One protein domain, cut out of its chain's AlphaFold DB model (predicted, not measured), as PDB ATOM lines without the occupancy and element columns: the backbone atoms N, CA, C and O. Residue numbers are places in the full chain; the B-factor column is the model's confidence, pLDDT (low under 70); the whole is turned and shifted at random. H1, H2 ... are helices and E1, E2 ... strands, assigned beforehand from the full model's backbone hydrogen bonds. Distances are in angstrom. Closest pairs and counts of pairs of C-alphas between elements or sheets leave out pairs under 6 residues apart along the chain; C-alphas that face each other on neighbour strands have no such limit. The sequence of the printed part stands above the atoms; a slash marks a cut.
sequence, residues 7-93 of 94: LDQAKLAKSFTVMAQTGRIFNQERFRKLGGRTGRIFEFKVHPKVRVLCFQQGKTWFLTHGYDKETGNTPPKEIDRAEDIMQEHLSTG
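AT A GLANCE: This is residues 7 to 93 of the 94 residues of an uncharacterized protein of Planctomycetes bacterium RBG_13_60_9 (UniProt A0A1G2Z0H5). A strongly twisted four-stranded sheet has helix H2 packed on one face, with H1 over part of the opposite face. The 87 printed residues hold two named helices and four named strands, ordered H1 E1 E2 E3 E4 H2; the sheet, E1 - E2 - E3 - E4, is a meander, each strand the antiparallel neighbour of the one before. The class is mixed; the whole is compact, radius of gyration of the C-alphas 12.6 A, spanning 31 by 29 by 26 A.

IN THESE COORDINATES: In the sheet, find E1 at residues 31 to 33, E2 at 41 to 45, E3 at 50 to 57, 23.2 A long, and E4 at 60 to 68, 24.3 A. H1, residues 7 to 22, 22.7 A, begins at C-alpha 7 (7.549, -30.886, 20.718); H2, residues 76 to 91, 22.5 A, ends at C-alpha 91 (23.919, -58.026, 18.277).

HOW THE PARTS SIT: Look for N 43 and O 32 in hairpin E1 and E2, N 44 and O 52 in E2 and E3, N 62 and O 55 in E3 and E4: each 2.8 A, within hydrogen-bond range. H2 is on the sheet, height 8.9 A; its closest C-alphas with E4 are Ala 82 and Thr 64, 5.5 A. H1 is on the opposite face, height 10.0 A. In both helices every O i to N i+4 pair is within range.

THE WHOLE: The printed part has no cut and no long link. Residues 7 to 30, 47 and 93 have pLDDT under 70.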
ATOM      1  N   LEU A   7       7.073 -31.929  21.630       55.16
ATOM      2  CA  LEU A   7       7.549 -30.886  20.718       55.16
ATOM      3  C   LEU A   7       8.988 -31.127  20.256       55.16
ATOM      4  O   LEU A   7       9.308 -30.898  19.086       55.16
ATOM      5  N   ASP A   8       9.840 -31.634  21.142       53.06
ATOM      6  CA  ASP A   8      11.217 -31.961  20.796       53.06
ATOM      7  C   ASP A   8      11.287 -33.246  19.984       53.06
ATOM      8  O   ASP A   8      12.061 -33.297  19.034       53.06
ATOM      9  N   GLN A   9      10.404 -34.220  20.229       54.59
ATOM     10  CA  GLN A   9      10.258 -35.395  19.362       54.59
ATOM     11  C   GLN A   9       9.869 -35.010  17.928       54.59
ATOM     12  O   GLN A   9      10.441 -35.543  16.980       54.59
ATOM     13  N   ALA A  10       8.949 -34.057  17.749       54.81
ATOM     14  CA  ALA A  10       8.531 -33.589  16.426       54.81
ATOM     15  C   ALA A  10       9.639 -32.806  15.698       54.81
ATOM     16  O   ALA A  10       9.828 -32.967  14.489       54.81
ATOM     17  N   LYS A  11      10.415 -31.987  16.422       57.41
ATOM     18  CA  LYS A  11      11.592 -31.300  15.863       57.41
ATOM     19  C   LYS A  11      12.694 -32.289  15.499       57.41
ATOM     20  O   LYS A  11      13.257 -32.174  14.413       57.41
ATOM     21  N   LEU A  12      12.946 -33.281  16.356       57.78
ATOM     22  CA  LEU A  12      13.881 -34.372  16.088       57.78
ATOM     23  C   LEU A  12      13.446 -35.137  14.838       57.78
ATOM     24  O   LEU A  12      14.241 -35.286  13.920       57.78
ATOM     25  N   ALA A  13      12.171 -35.523  14.752       60.31
ATOM     26  CA  ALA A  13      11.596 -36.212  13.604       60.31
ATOM     27  C   ALA A  13      11.722 -35.387  12.320       60.31
ATOM     28  O   ALA A  13      12.145 -35.919  11.305       60.31
ATOM     29  N   LYS A  14      11.446 -34.077  12.348       59.94
ATOM     30  CA  LYS A  14      11.617 -33.207  11.174       59.94
ATOM     31  C   LYS A  14      13.084 -33.100  10.747       59.94
ATOM     32  O   LYS A  14      13.383 -33.229   9.561       59.94
ATOM     33  N   SER A  15      14.002 -32.896  11.693       58.78
ATOM     34  CA  SER A  15      15.444 -32.896  11.420       58.78
ATOM     35  C   SER A  15      15.922 -34.254  10.897       58.78
ATOM     36  O   SER A  15      16.757 -34.289   9.995       58.78
ATOM     37  N   PHE A  16      15.351 -35.358  11.385       64.50
ATOM     38  CA  PHE A  16      15.630 -36.708  10.903       64.50
ATOM     39  C   PHE A  16      15.071 -36.972   9.514       64.50
ATOM     40  O   PHE A  16      15.788 -37.530   8.697       64.50
ATOM     41  N   THR A  17      13.854 -36.530   9.206       60.34
ATOM     42  CA  THR A  17      13.264 -36.651   7.870       60.34
ATOM     43  C   THR A  17      14.115 -35.911   6.845       60.34
ATOM     44  O   THR A  17      14.441 -36.477   5.809       60.34
ATOM     45  N   VAL A  18      14.575 -34.697   7.158       59.19
ATOM     46  CA  VAL A  18      15.484 -33.945   6.276       59.19
ATOM     47  C   VAL A  18      16.832 -34.659   6.128       59.19
ATOM     48  O   VAL A  18      17.353 -34.753   5.018       59.19
ATOM     49  N   MET A  19      17.386 -35.209   7.213       57.47
ATOM     50  CA  MET A  19      18.654 -35.949   7.179       57.47
ATOM     51  C   MET A  19      18.551 -37.256   6.374       57.47
ATOM     52  O   MET A  19      19.443 -37.565   5.587       57.47
ATOM     53  N   ALA A  20      17.446 -37.991   6.525       55.97
ATOM     54  CA  ALA A  20      17.163 -39.234   5.817       55.97
ATOM     55  C   ALA A  20      16.851 -39.001   4.330       55.97
ATOM     56  O   ALA A  20      17.317 -39.759   3.486       55.97
ATOM     57  N   GLN A  21      16.110 -37.939   3.997       52.62
ATOM     58  CA  GLN A  21      15.736 -37.608   2.617       52.62
ATOM     59  C   GLN A  21      16.902 -37.064   1.795       52.62
ATOM     60  O   GLN A  21      16.993 -37.333   0.601       52.62
ATOM     61  N   THR A  22      17.792 -36.281   2.407       49.84
ATOM     62  CA  THR A  22      18.882 -35.644   1.657       49.84
ATOM     63  C   THR A  22      20.104 -36.542   1.513       49.84
ATOM     64  O   THR A  22      20.894 -36.317   0.596       49.84
ATOM     65  N   GLY A  23      20.292 -37.538   2.394       46.41
ATOM     66  CA  GLY A  23      21.400 -38.510   2.344       46.41
ATOM     67  C   GLY A  23      22.808 -37.893   2.369       46.41
ATOM     68  O   GLY A  23      23.812 -38.597   2.288       46.41
ATOM     69  N   ARG A  24      22.898 -36.566   2.467       47.47
ATOM     70  CA  ARG A  24      24.113 -35.777   2.378       47.47
ATOM     71  C   ARG A  24      24.156 -34.871   3.584       47.47
ATOM     72  O   ARG A  24      23.539 -33.811   3.646       47.47
ATOM     73  N   ILE A  25      24.961 -35.302   4.539       52.34
ATOM     74  CA  ILE A  25      25.518 -34.427   5.552       52.34
ATOM     75  C   ILE A  25      26.460 -33.471   4.811       52.34
ATOM     76  O   ILE A  25      27.636 -33.756   4.613       52.34
ATOM     77  N   PHE A  26      25.929 -32.342   4.349       42.78
ATOM     78  CA  PHE A  26      26.712 -31.309   3.662       42.78
ATOM     79  C   PHE A  26      27.679 -30.568   4.594       42.78
ATOM     80  O   PHE A  26      28.421 -29.707   4.137       42.78
ATOM     81  N   ASN A  27      27.684 -30.878   5.893       54.12
ATOM     82  CA  ASN A  27      28.495 -30.156   6.859       54.12
ATOM     83  C   ASN A  27      29.235 -31.117   7.800       54.12
ATOM     84  O   ASN A  27      28.798 -31.375   8.924       54.12
ATOM     85  N   GLN A  28      30.350 -31.672   7.308       48.91
ATOM     86  CA  GLN A  28      31.270 -32.513   8.087       48.91
ATOM     87  C   GLN A  28      31.764 -31.808   9.362       48.91
ATOM     88  O   GLN A  28      32.016 -32.479  10.357       48.91
ATOM     89  N   GLU A  29      31.782 -30.468   9.399       49.84
ATOM     90  CA  GLU A  29      32.116 -29.686  10.601       49.84
ATOM     91  C   GLU A  29      31.161 -29.928  11.784       49.84
ATOM     92  O   GLU A  29      31.489 -29.619  12.930       49.84
ATOM     93  N   ARG A  30      29.967 -30.492  11.545       61.44
ATOM     94  CA  ARG A  30      28.993 -30.805  12.603       61.44
ATOM     95  C   ARG A  30      29.118 -32.216  13.169       61.44
ATOM     96  O   ARG A  30      28.385 -32.519  14.111       61.44
ATOM     97  N   PHE A  31      30.002 -33.046  12.611       73.69
ATOM     98  CA  PHE A  31      30.253 -34.413  13.062       73.69
ATOM     99  C   PHE A  31      31.556 -34.463  13.838       73.69
ATOM    100  O   PHE A  31      32.645 -34.567  13.278       73.69
ATOM    101  N   ARG A  32      31.440 -34.413  15.162       85.00
ATOM    102  CA  ARG A  32      32.593 -34.618  16.031       85.00
ATOM    103  C   ARG A  32      32.668 -36.097  16.371       85.00
ATOM    104  O   ARG A  32      31.779 -36.613  17.044       85.00
ATOM    105  N   LYS A  33      33.728 -36.778  15.930       87.06
ATOM    106  CA  LYS A  33      34.026 -38.125  16.421       87.06
ATOM    107  C   LYS A  33      34.255 -38.046  17.926       87.06
ATOM    108  O   LYS A  33      35.037 -37.216  18.400       87.06
ATOM    109  N   LEU A  34      33.530 -38.867  18.664       85.06
ATOM    110  CA  LEU A  34      33.691 -38.995  20.096       85.06
ATOM    111  C   LEU A  34      34.660 -40.142  20.386       85.06
ATOM    112  O   LEU A  34      34.836 -41.053  19.576       85.06
ATOM    113  N   GLY A  35      35.327 -40.057  21.536       79.81
ATOM    114  CA  GLY A  35      36.053 -41.193  22.096       79.81
ATOM    115  C   GLY A  35      35.076 -42.269  22.584       79.81
ATOM    116  O   GLY A  35      33.987 -42.432  22.039       79.81
ATOM    117  N   GLY A  36      35.453 -42.982  23.636       81.94
ATOM    118  CA  GLY A  36      34.685 -44.112  24.165       81.94
ATOM    119  C   GLY A  36      35.413 -45.431  23.938       81.94
ATOM    120  O   GLY A  36      36.495 -45.453  23.344       81.94
ATOM    121  N   ARG A  37      34.832 -46.532  24.418       88.38
ATOM    122  CA  ARG A  37      35.451 -47.868  24.396       88.38
ATOM    123  C   ARG A  37      35.698 -48.359  22.970       88.38
ATOM    124  O   ARG A  37      36.691 -49.022  22.696       88.38
ATOM    125  N   THR A  38      34.795 -48.021  22.059       86.00
ATOM    126  CA  THR A  38      34.796 -48.460  20.659       86.00
ATOM    127  C   THR A  38      35.360 -47.411  19.709       86.00
ATOM    128  O   THR A  38      35.780 -47.742  18.602       86.00
ATOM    129  N   GLY A  39      35.321 -46.132  20.099       87.56
ATOM    130  CA  GLY A  39      35.657 -45.008  19.222       87.56
ATOM    131  C   GLY A  39      34.789 -44.940  17.957       87.56
ATOM    132  O   GLY A  39      35.244 -44.429  16.932       87.56
ATOM    133  N   ARG A  40      33.570 -45.498  17.988       89.69
ATOM    134  CA  ARG A  40      32.633 -45.542  16.847       89.69
ATOM    135  C   ARG A  40      31.467 -44.563  16.970       89.69
ATOM    136  O   ARG A  40      30.631 -44.512  16.070       89.69
ATOM    137  N   ILE A  41      31.417 -43.797  18.056       92.62
ATOM    138  CA  ILE A  41      30.345 -42.842  18.324       92.62
ATOM    139  C   ILE A  41      30.714 -41.466  17.771       92.62
ATOM    140  O   ILE A  41      31.853 -41.006  17.863       92.62
ATOM    141  N   PHE A  42      29.725 -40.793  17.202       90.62
ATOM    142  CA  PHE A  42      29.822 -39.453  16.649       90.62
ATOM    143  C   PHE A  42      28.739 -38.568  17.264       90.62
ATOM    144  O   PHE A  42      27.595 -38.991  17.433       90.62
ATOM    145  N   GLU A  43      29.096 -37.327  17.584       88.88
ATOM    146  CA  GLU A  43      28.160 -36.278  17.980       88.88
ATOM    147  C   GLU A  43      27.713 -35.489  16.754       88.88
ATOM    148  O   GLU A  43      28.543 -34.956  16.016       88.88
ATOM    149  N   PHE A  44      26.398 -35.339  16.614       83.69
ATOM    150  CA  PHE A  44      25.759 -34.454  15.659       83.69
ATOM    151  C   PHE A  44      25.112 -33.254  16.357       83.69
ATOM    152  O   PHE A  44      24.290 -33.386  17.272       83.69
ATOM    153  N   LYS A  45      25.459 -32.048  15.898       80.94
ATOM    154  CA  LYS A  45      24.843 -30.799  16.363       80.94
ATOM    155  C   LYS A  45      23.553 -30.493  15.596       80.94
ATOM    156  O   LYS A  45      23.607 -30.002  14.469       80.94
ATOM    157  N   VAL A  46      22.406 -30.712  16.250       74.44
ATOM    158  CA  VAL A  46      21.065 -30.405  15.709       74.44
ATOM    159  C   VAL A  46      20.655 -28.959  16.005       74.44
ATOM    160  O   VAL A  46      20.235 -28.234  15.109       74.44
ATOM    161  N   HIS A  47      20.823 -28.516  17.252       69.62
ATOM    162  CA  HIS A  47      20.495 -27.167  17.730       69.62
ATOM    163  C   HIS A  47      21.601 -26.702  18.698       69.62
ATOM    164  O   HIS A  47      22.336 -27.555  19.192       69.62
ATOM    165  N   PRO A  48      21.783 -25.401  19.010       78.31
ATOM    166  CA  PRO A  48      22.757 -24.947  20.009       78.31
ATOM    167  C   PRO A  48      22.845 -25.811  21.276       78.31
ATOM    168  O   PRO A  48      23.952 -26.229  21.623       78.31
ATOM    169  N   LYS A  49      21.698 -26.172  21.862       79.94
ATOM    170  CA  LYS A  49      21.604 -27.030  23.054       79.94
ATOM    171  C   LYS A  49      21.440 -28.519  22.736       79.94
ATOM    172  O   LYS A  49      22.006 -29.332  23.436       79.94
ATOM    173  N   VAL A  50      20.795 -28.905  21.637       80.69
ATOM    174  CA  VAL A  50      20.533 -30.329  21.357       80.69
ATOM    175  C   VAL A  50      21.694 -30.977  20.602       80.69
ATOM    176  O   VAL A  50      22.141 -30.483  19.555       80.69
ATOM    177  N   ARG A  51      22.167 -32.114  21.110       85.62
ATOM    178  CA  ARG A  51      23.075 -33.028  20.410       85.62
ATOM    179  C   ARG A  51      22.415 -34.376  20.215       85.62
ATOM    180  O   ARG A  51      21.621 -34.801  21.041       85.62
ATOM    181  N   VAL A  52      22.761 -35.038  19.122       87.06
ATOM    182  CA  VAL A  52      22.350 -36.413  18.847       87.06
ATOM    183  C   VAL A  52      23.598 -37.254  18.681       87.06
ATOM    184  O   VAL A  52      24.500 -36.865  17.941       87.06
ATOM    185  N   LEU A  53      23.661 -38.381  19.380       89.75
ATOM    186  CA  LEU A  53      24.733 -39.350  19.207       89.75
ATOM    187  C   LEU A  53      24.338 -40.395  18.166       89.75
ATOM    188  O   LEU A  53      23.165 -40.747  18.010       89.75
ATOM    189  N   CYS A  54      25.325 -40.838  17.400       89.12
ATOM    190  CA  CYS A  54      25.128 -41.752  16.288       89.12
ATOM    191  C   CYS A  54      26.375 -42.594  16.018       89.12
ATOM    192  O   CYS A  54      27.472 -42.267  16.467       89.12
ATOM    193  N   PHE A  55      26.204 -43.667  15.257       88.69
ATOM    194  CA  PHE A  55      27.287 -44.491  14.740       88.69
ATOM    195  C   PHE A  55      27.032 -44.829  13.274       88.69
ATOM    196  O   PHE A  55      25.909 -44.735  12.775       88.69
ATOM    197  N   GLN A  56      28.089 -45.231  12.578       86.31
ATOM    198  CA  GLN A  56      28.003 -45.652  11.187       86.31
ATOM    199  C   GLN A  56      28.167 -47.172  11.069       86.31
ATOM    200  O   GLN A  56      29.045 -47.779  11.700       86.31
ATOM    201  N   GLN A  57      27.341 -47.777  10.218       84.62
ATOM    202  CA  GLN A  57      27.494 -49.151   9.749       84.62
ATOM    203  C   GLN A  57      27.360 -49.153   8.222       84.62
ATOM    204  O   GLN A  57      26.317 -48.824   7.656       84.62
ATOM    205  N   GLY A  58      28.461 -49.473   7.538       83.75
ATOM    206  CA  GLY A  58      28.552 -49.332   6.086       83.75
ATOM    207  C   GLY A  58      28.335 -47.879   5.652       83.75
ATOM    208  O   GLY A  58      29.058 -46.981   6.076       83.75
ATOM    209  N   LYS A  59      27.329 -47.648   4.804       77.12
ATOM    210  CA  LYS A  59      26.944 -46.306   4.327       77.12
ATOM    211  C   LYS A  59      25.811 -45.679   5.144       77.12
ATOM    212  O   LYS A  59      25.457 -44.529   4.900       77.12
ATOM    213  N   THR A  60      25.268 -46.417   6.109       77.31
ATOM    214  CA  THR A  60      24.089 -46.018   6.872       77.31
ATOM    215  C   THR A  60      24.502 -45.453   8.225       77.31
ATOM    216  O   THR A  60      25.356 -46.010   8.919       77.31
ATOM    217  N   TRP A  61      23.888 -44.331   8.590       80.56
ATOM    218  CA  TRP A  61      24.028 -43.716   9.904       80.56
ATOM    219  C   TRP A  61      22.864 -44.128  10.795       80.56
ATOM    220  O   TRP A  61      21.704 -44.000  10.409       80.56
ATOM    221  N   PHE A  62      23.192 -44.584  11.997       82.81
ATOM    222  CA  PHE A  62      22.246 -45.011  13.017       82.81
ATOM    223  C   PHE A  62      22.326 -44.068  14.203       82.81
ATOM    224  O   PHE A  62      23.406 -43.725  14.676       82.81
ATOM    225  N   LEU A  63      21.169 -43.638  14.682       85.94
ATOM    226  CA  LEU A  63      21.042 -42.659  15.751       85.94
ATOM    227  C   LEU A  63      20.721 -43.399  17.040       85.94
ATOM    228  O   LEU A  63      19.822 -44.238  17.048       85.94
ATOM    229  N   THR A  64      21.425 -43.081  18.120       87.69
ATOM    230  CA  THR A  64      21.190 -43.729  19.414       87.69
ATOM    231  C   THR A  64      20.157 -42.935  20.206       87.69
ATOM    232  O   THR A  64      19.062 -43.419  20.488       87.69
ATOM    233  N   HIS A  65      20.465 -41.675  20.516       87.00
ATOM    234  CA  HIS A  65      19.603 -40.784  21.287       87.00
ATOM    235  C   HIS A  65      20.050 -39.325  21.174       87.00
ATOM    236  O   HIS A  65      21.187 -39.020  20.810       87.00
ATOM    237  N   GLY A  66      19.122 -38.420  21.487       86.50
ATOM    238  CA  GLY A  66      19.396 -36.999  21.665       86.50
ATOM    239  C   GLY A  66      19.507 -36.630  23.140       86.50
ATOM    240  O   GLY A  66      18.898 -37.287  23.983       86.50
ATOM    241  N   TYR A  67      20.265 -35.579  23.439       84.38
ATOM    242  CA  TYR A  67      20.357 -34.998  24.774       84.38
ATOM    243  C   TYR A  67      20.610 -33.484  24.706       84.38
ATOM    244  O   TYR A  67      21.159 -32.971  23.720       84.38
ATOM    245  N   ASP A  68      20.224 -32.775  25.765       86.25
ATOM    246  CA  ASP A  68      20.531 -31.359  25.932       86.25
ATOM    247  C   ASP A  68      21.936 -31.175  26.504       86.25
ATOM    248  O   ASP A  68      22.267 -31.564  27.623       86.25
ATOM    249  N   LYS A  69      22.793 -30.570  25.694       83.31
ATOM    250  CA  LYS A  69      24.140 -30.153  26.036       83.31
ATOM    251  C   LYS A  69      24.083 -28.754  26.621       83.31
ATOM    252  O   LYS A  69      23.939 -27.768  25.896       83.31
ATOM    253  N   GLU A  70      24.227 -28.688  27.935       77.12
ATOM    254  CA  GLU A  70      24.229 -27.425  28.663       77.12
ATOM    255  C   GLU A  70      25.510 -26.634  28.376       77.12
ATOM    256  O   GLU A  70      25.423 -25.494  27.929       77.12
ATOM    257  N   THR A  71      26.692 -27.247  28.523       75.81
ATOM    258  CA  THR A  71      28.001 -26.664  28.165       75.81
ATOM    259  C   THR A  71      29.073 -27.759  28.000       75.81
ATOM    260  O   THR A  71      28.843 -28.924  28.318       75.81
ATOM    261  N   GLY A  72      30.261 -27.401  27.494       83.06
ATOM    262  CA  GLY A  72      31.455 -28.253  27.571       83.06
ATOM    263  C   GLY A  72      31.508 -29.439  26.597       83.06
ATOM    264  O   GLY A  72      30.947 -29.411  25.499       83.06
ATOM    265  N   ASN A  73      32.264 -30.473  26.975       86.12
ATOM    266  CA  ASN A  73      32.386 -31.711  26.204       86.12
ATOM    267  C   ASN A  73      31.152 -32.606  26.383       86.12
ATOM    268  O   ASN A  73      30.364 -32.439  27.307       86.12
ATOM    269  N   THR A  74      30.973 -33.556  25.468       87.19
ATOM    270  CA  THR A  74      29.953 -34.603  25.608       87.19
ATOM    271  C   THR A  74      30.216 -35.381  26.900       87.19
ATOM    272  O   THR A  74      31.340 -35.858  27.072       87.19
ATOM    273  N   PRO A  75      29.234 -35.503  27.810       90.38
ATOM    274  CA  PRO A  75      29.426 -36.258  29.040       90.38
ATOM    275  C   PRO A  75      29.761 -37.728  28.731       90.38
ATOM    276  O   PRO A  75      29.072 -38.316  27.894       90.38
ATOM    277  N   PRO A  76      30.745 -38.352  29.411       91.25
ATOM    278  CA  PRO A  76      31.115 -39.752  29.171       91.25
ATOM    279  C   PRO A  76      29.927 -40.717  29.246       91.25
ATOM    280  O   PRO A  76      29.765 -41.546  28.361       91.25
ATOM    281  N   LYS A  77      29.009 -40.501  30.200       90.88
ATOM    282  CA  LYS A  77      27.772 -41.288  30.344       90.88
ATOM    283  C   LYS A  77      26.915 -41.350  29.073       90.88
ATOM    284  O   LYS A  77      26.250 -42.349  28.826       90.88
ATOM    285  N   GLU A  78      26.900 -40.278  28.275       92.94
ATOM    286  CA  GLU A  78      26.126 -40.243  27.032       92.94
ATOM    287  C   GLU A  78      26.818 -41.073  25.951       92.94
ATOM    288  O   GLU A  78      26.147 -41.739  25.165       92.94
ATOM    289  N   ILE A  79      28.156 -41.077  25.949       93.19
ATOM    290  CA  ILE A  79      28.977 -41.906  25.063       93.19
ATOM    291  C   ILE A  79      28.771 -43.379  25.410       93.19
ATOM    292  O   ILE A  79      28.434 -44.155  24.522       93.19
ATOM    293  N   ASP A  80      28.890 -43.743  26.688       93.56
ATOM    294  CA  ASP A  80      28.717 -45.124  27.154       93.56
ATOM    295  C   ASP A  80      27.331 -45.659  26.783       93.56
ATOM    296  O   ASP A  80      27.213 -46.725  26.180       93.56
ATOM    297  N   ARG A  81      26.284 -44.857  27.017       93.38
ATOM    298  CA  ARG A  81      24.912 -45.184  26.614       93.38
ATOM    299  C   ARG A  81      24.766 -45.376  25.104       93.38
ATOM    300  O   ARG A  81      24.040 -46.267  24.667       93.38
ATOM    301  N   ALA A  82      25.406 -44.529  24.300       92.19
ATOM    302  CA  ALA A  82      25.374 -44.666  22.847       92.19
ATOM    303  C   ALA A  82      26.084 -45.948  22.388       92.19
ATOM    304  O   ALA A  82      25.624 -46.602  21.453       92.19
ATOM    305  N   GLU A  83      27.169 -46.336  23.058       93.81
ATOM    306  CA  GLU A  83      27.849 -47.604  22.799       93.81
ATOM    307  C   GLU A  83      26.985 -48.806  23.161       93.81
ATOM    308  O   GLU A  83      26.915 -49.735  22.363       93.81
ATOM    309  N   ASP A  84      26.286 -48.777  24.294       92.31
ATOM    310  CA  ASP A  84      25.399 -49.873  24.695       92.31
ATOM    311  C   ASP A  84      24.261 -50.062  23.677       92.31
ATOM    312  O   ASP A  84      24.035 -51.174  23.201       92.31
ATOM    313  N   ILE A  85      23.627 -48.965  23.238       89.19
ATOM    314  CA  ILE A  85      22.593 -48.994  22.185       89.19
ATOM    315  C   ILE A  85      23.171 -49.504  20.855       89.19
ATOM    316  O   ILE A  85      22.518 -50.264  20.140       89.19
ATOM    317  N   MET A  86      24.397 -49.102  20.501       91.75
ATOM    318  CA  MET A  86      25.069 -49.606  19.303       91.75
ATOM    319  C   MET A  86      25.309 -51.118  19.396       91.75
ATOM    320  O   MET A  86      25.042 -51.828  18.433       91.75
ATOM    321  N   GLN A  87      25.812 -51.620  20.527       91.25
ATOM    322  CA  GLN A  87      26.071 -53.051  20.710       91.25
ATOM    323  C   GLN A  87      24.779 -53.868  20.676       91.25
ATOM    324  O   GLN A  87      24.730 -54.915  20.031       91.25
ATOM    325  N   GLU A  88      23.711 -53.371  21.297       88.31
ATOM    326  CA  GLU A  88      22.382 -53.978  21.211       88.31
ATOM    327  C   GLU A  88      21.902 -54.048  19.751       88.31
ATOM    328  O   GLU A  88      21.489 -55.106  19.274       88.31
ATOM    329  N   HIS A  89      22.047 -52.956  18.995       85.94
ATOM    330  CA  HIS A  89      21.667 -52.920  17.584       85.94
ATOM    331  C   HIS A  89      22.477 -53.907  16.728       85.94
ATOM    332  O   HIS A  89      21.915 -54.610  15.893       85.94
ATOM    333  N   LEU A  90      23.793 -53.983  16.944       86.62
ATOM    334  CA  LEU A  90      24.683 -54.868  16.188       86.62
ATOM    335  C   LEU A  90      24.504 -56.349  16.557       86.62
ATOM    336  O   LEU A  90      24.665 -57.206  15.692       86.62
ATOM    337  N   SER A  91      24.172 -56.653  17.813       86.06
ATOM    338  CA  SER A  91      23.919 -58.026  18.277       86.06
ATOM    339  C   SER A  91      22.549 -58.559  17.854       86.06
ATOM    340  O   SER A  91      22.397 -59.763  17.668       86.06
ATOM    341  N   THR A  92      21.575 -57.675  17.623       73.75
ATOM    342  CA  THR A  92      20.209 -58.037  17.199       73.75
ATOM    343  C   THR A  92      20.076 -58.206  15.675       73.75
ATOM    344  O   THR A  92      18.963 -58.289  15.166       73.75
ATOM    345  N   GLY A  93      21.190 -58.254  14.930       53.56
ATOM    346  CA  GLY A  93      21.223 -58.275  13.462       53.56
ATOM    347  C   GLY A  93      20.233 -59.254  12.810       53.56
ATOM    348  O   GLY A  93      20.494 -60.453  12.737       53.56
TER     349      GLY A  93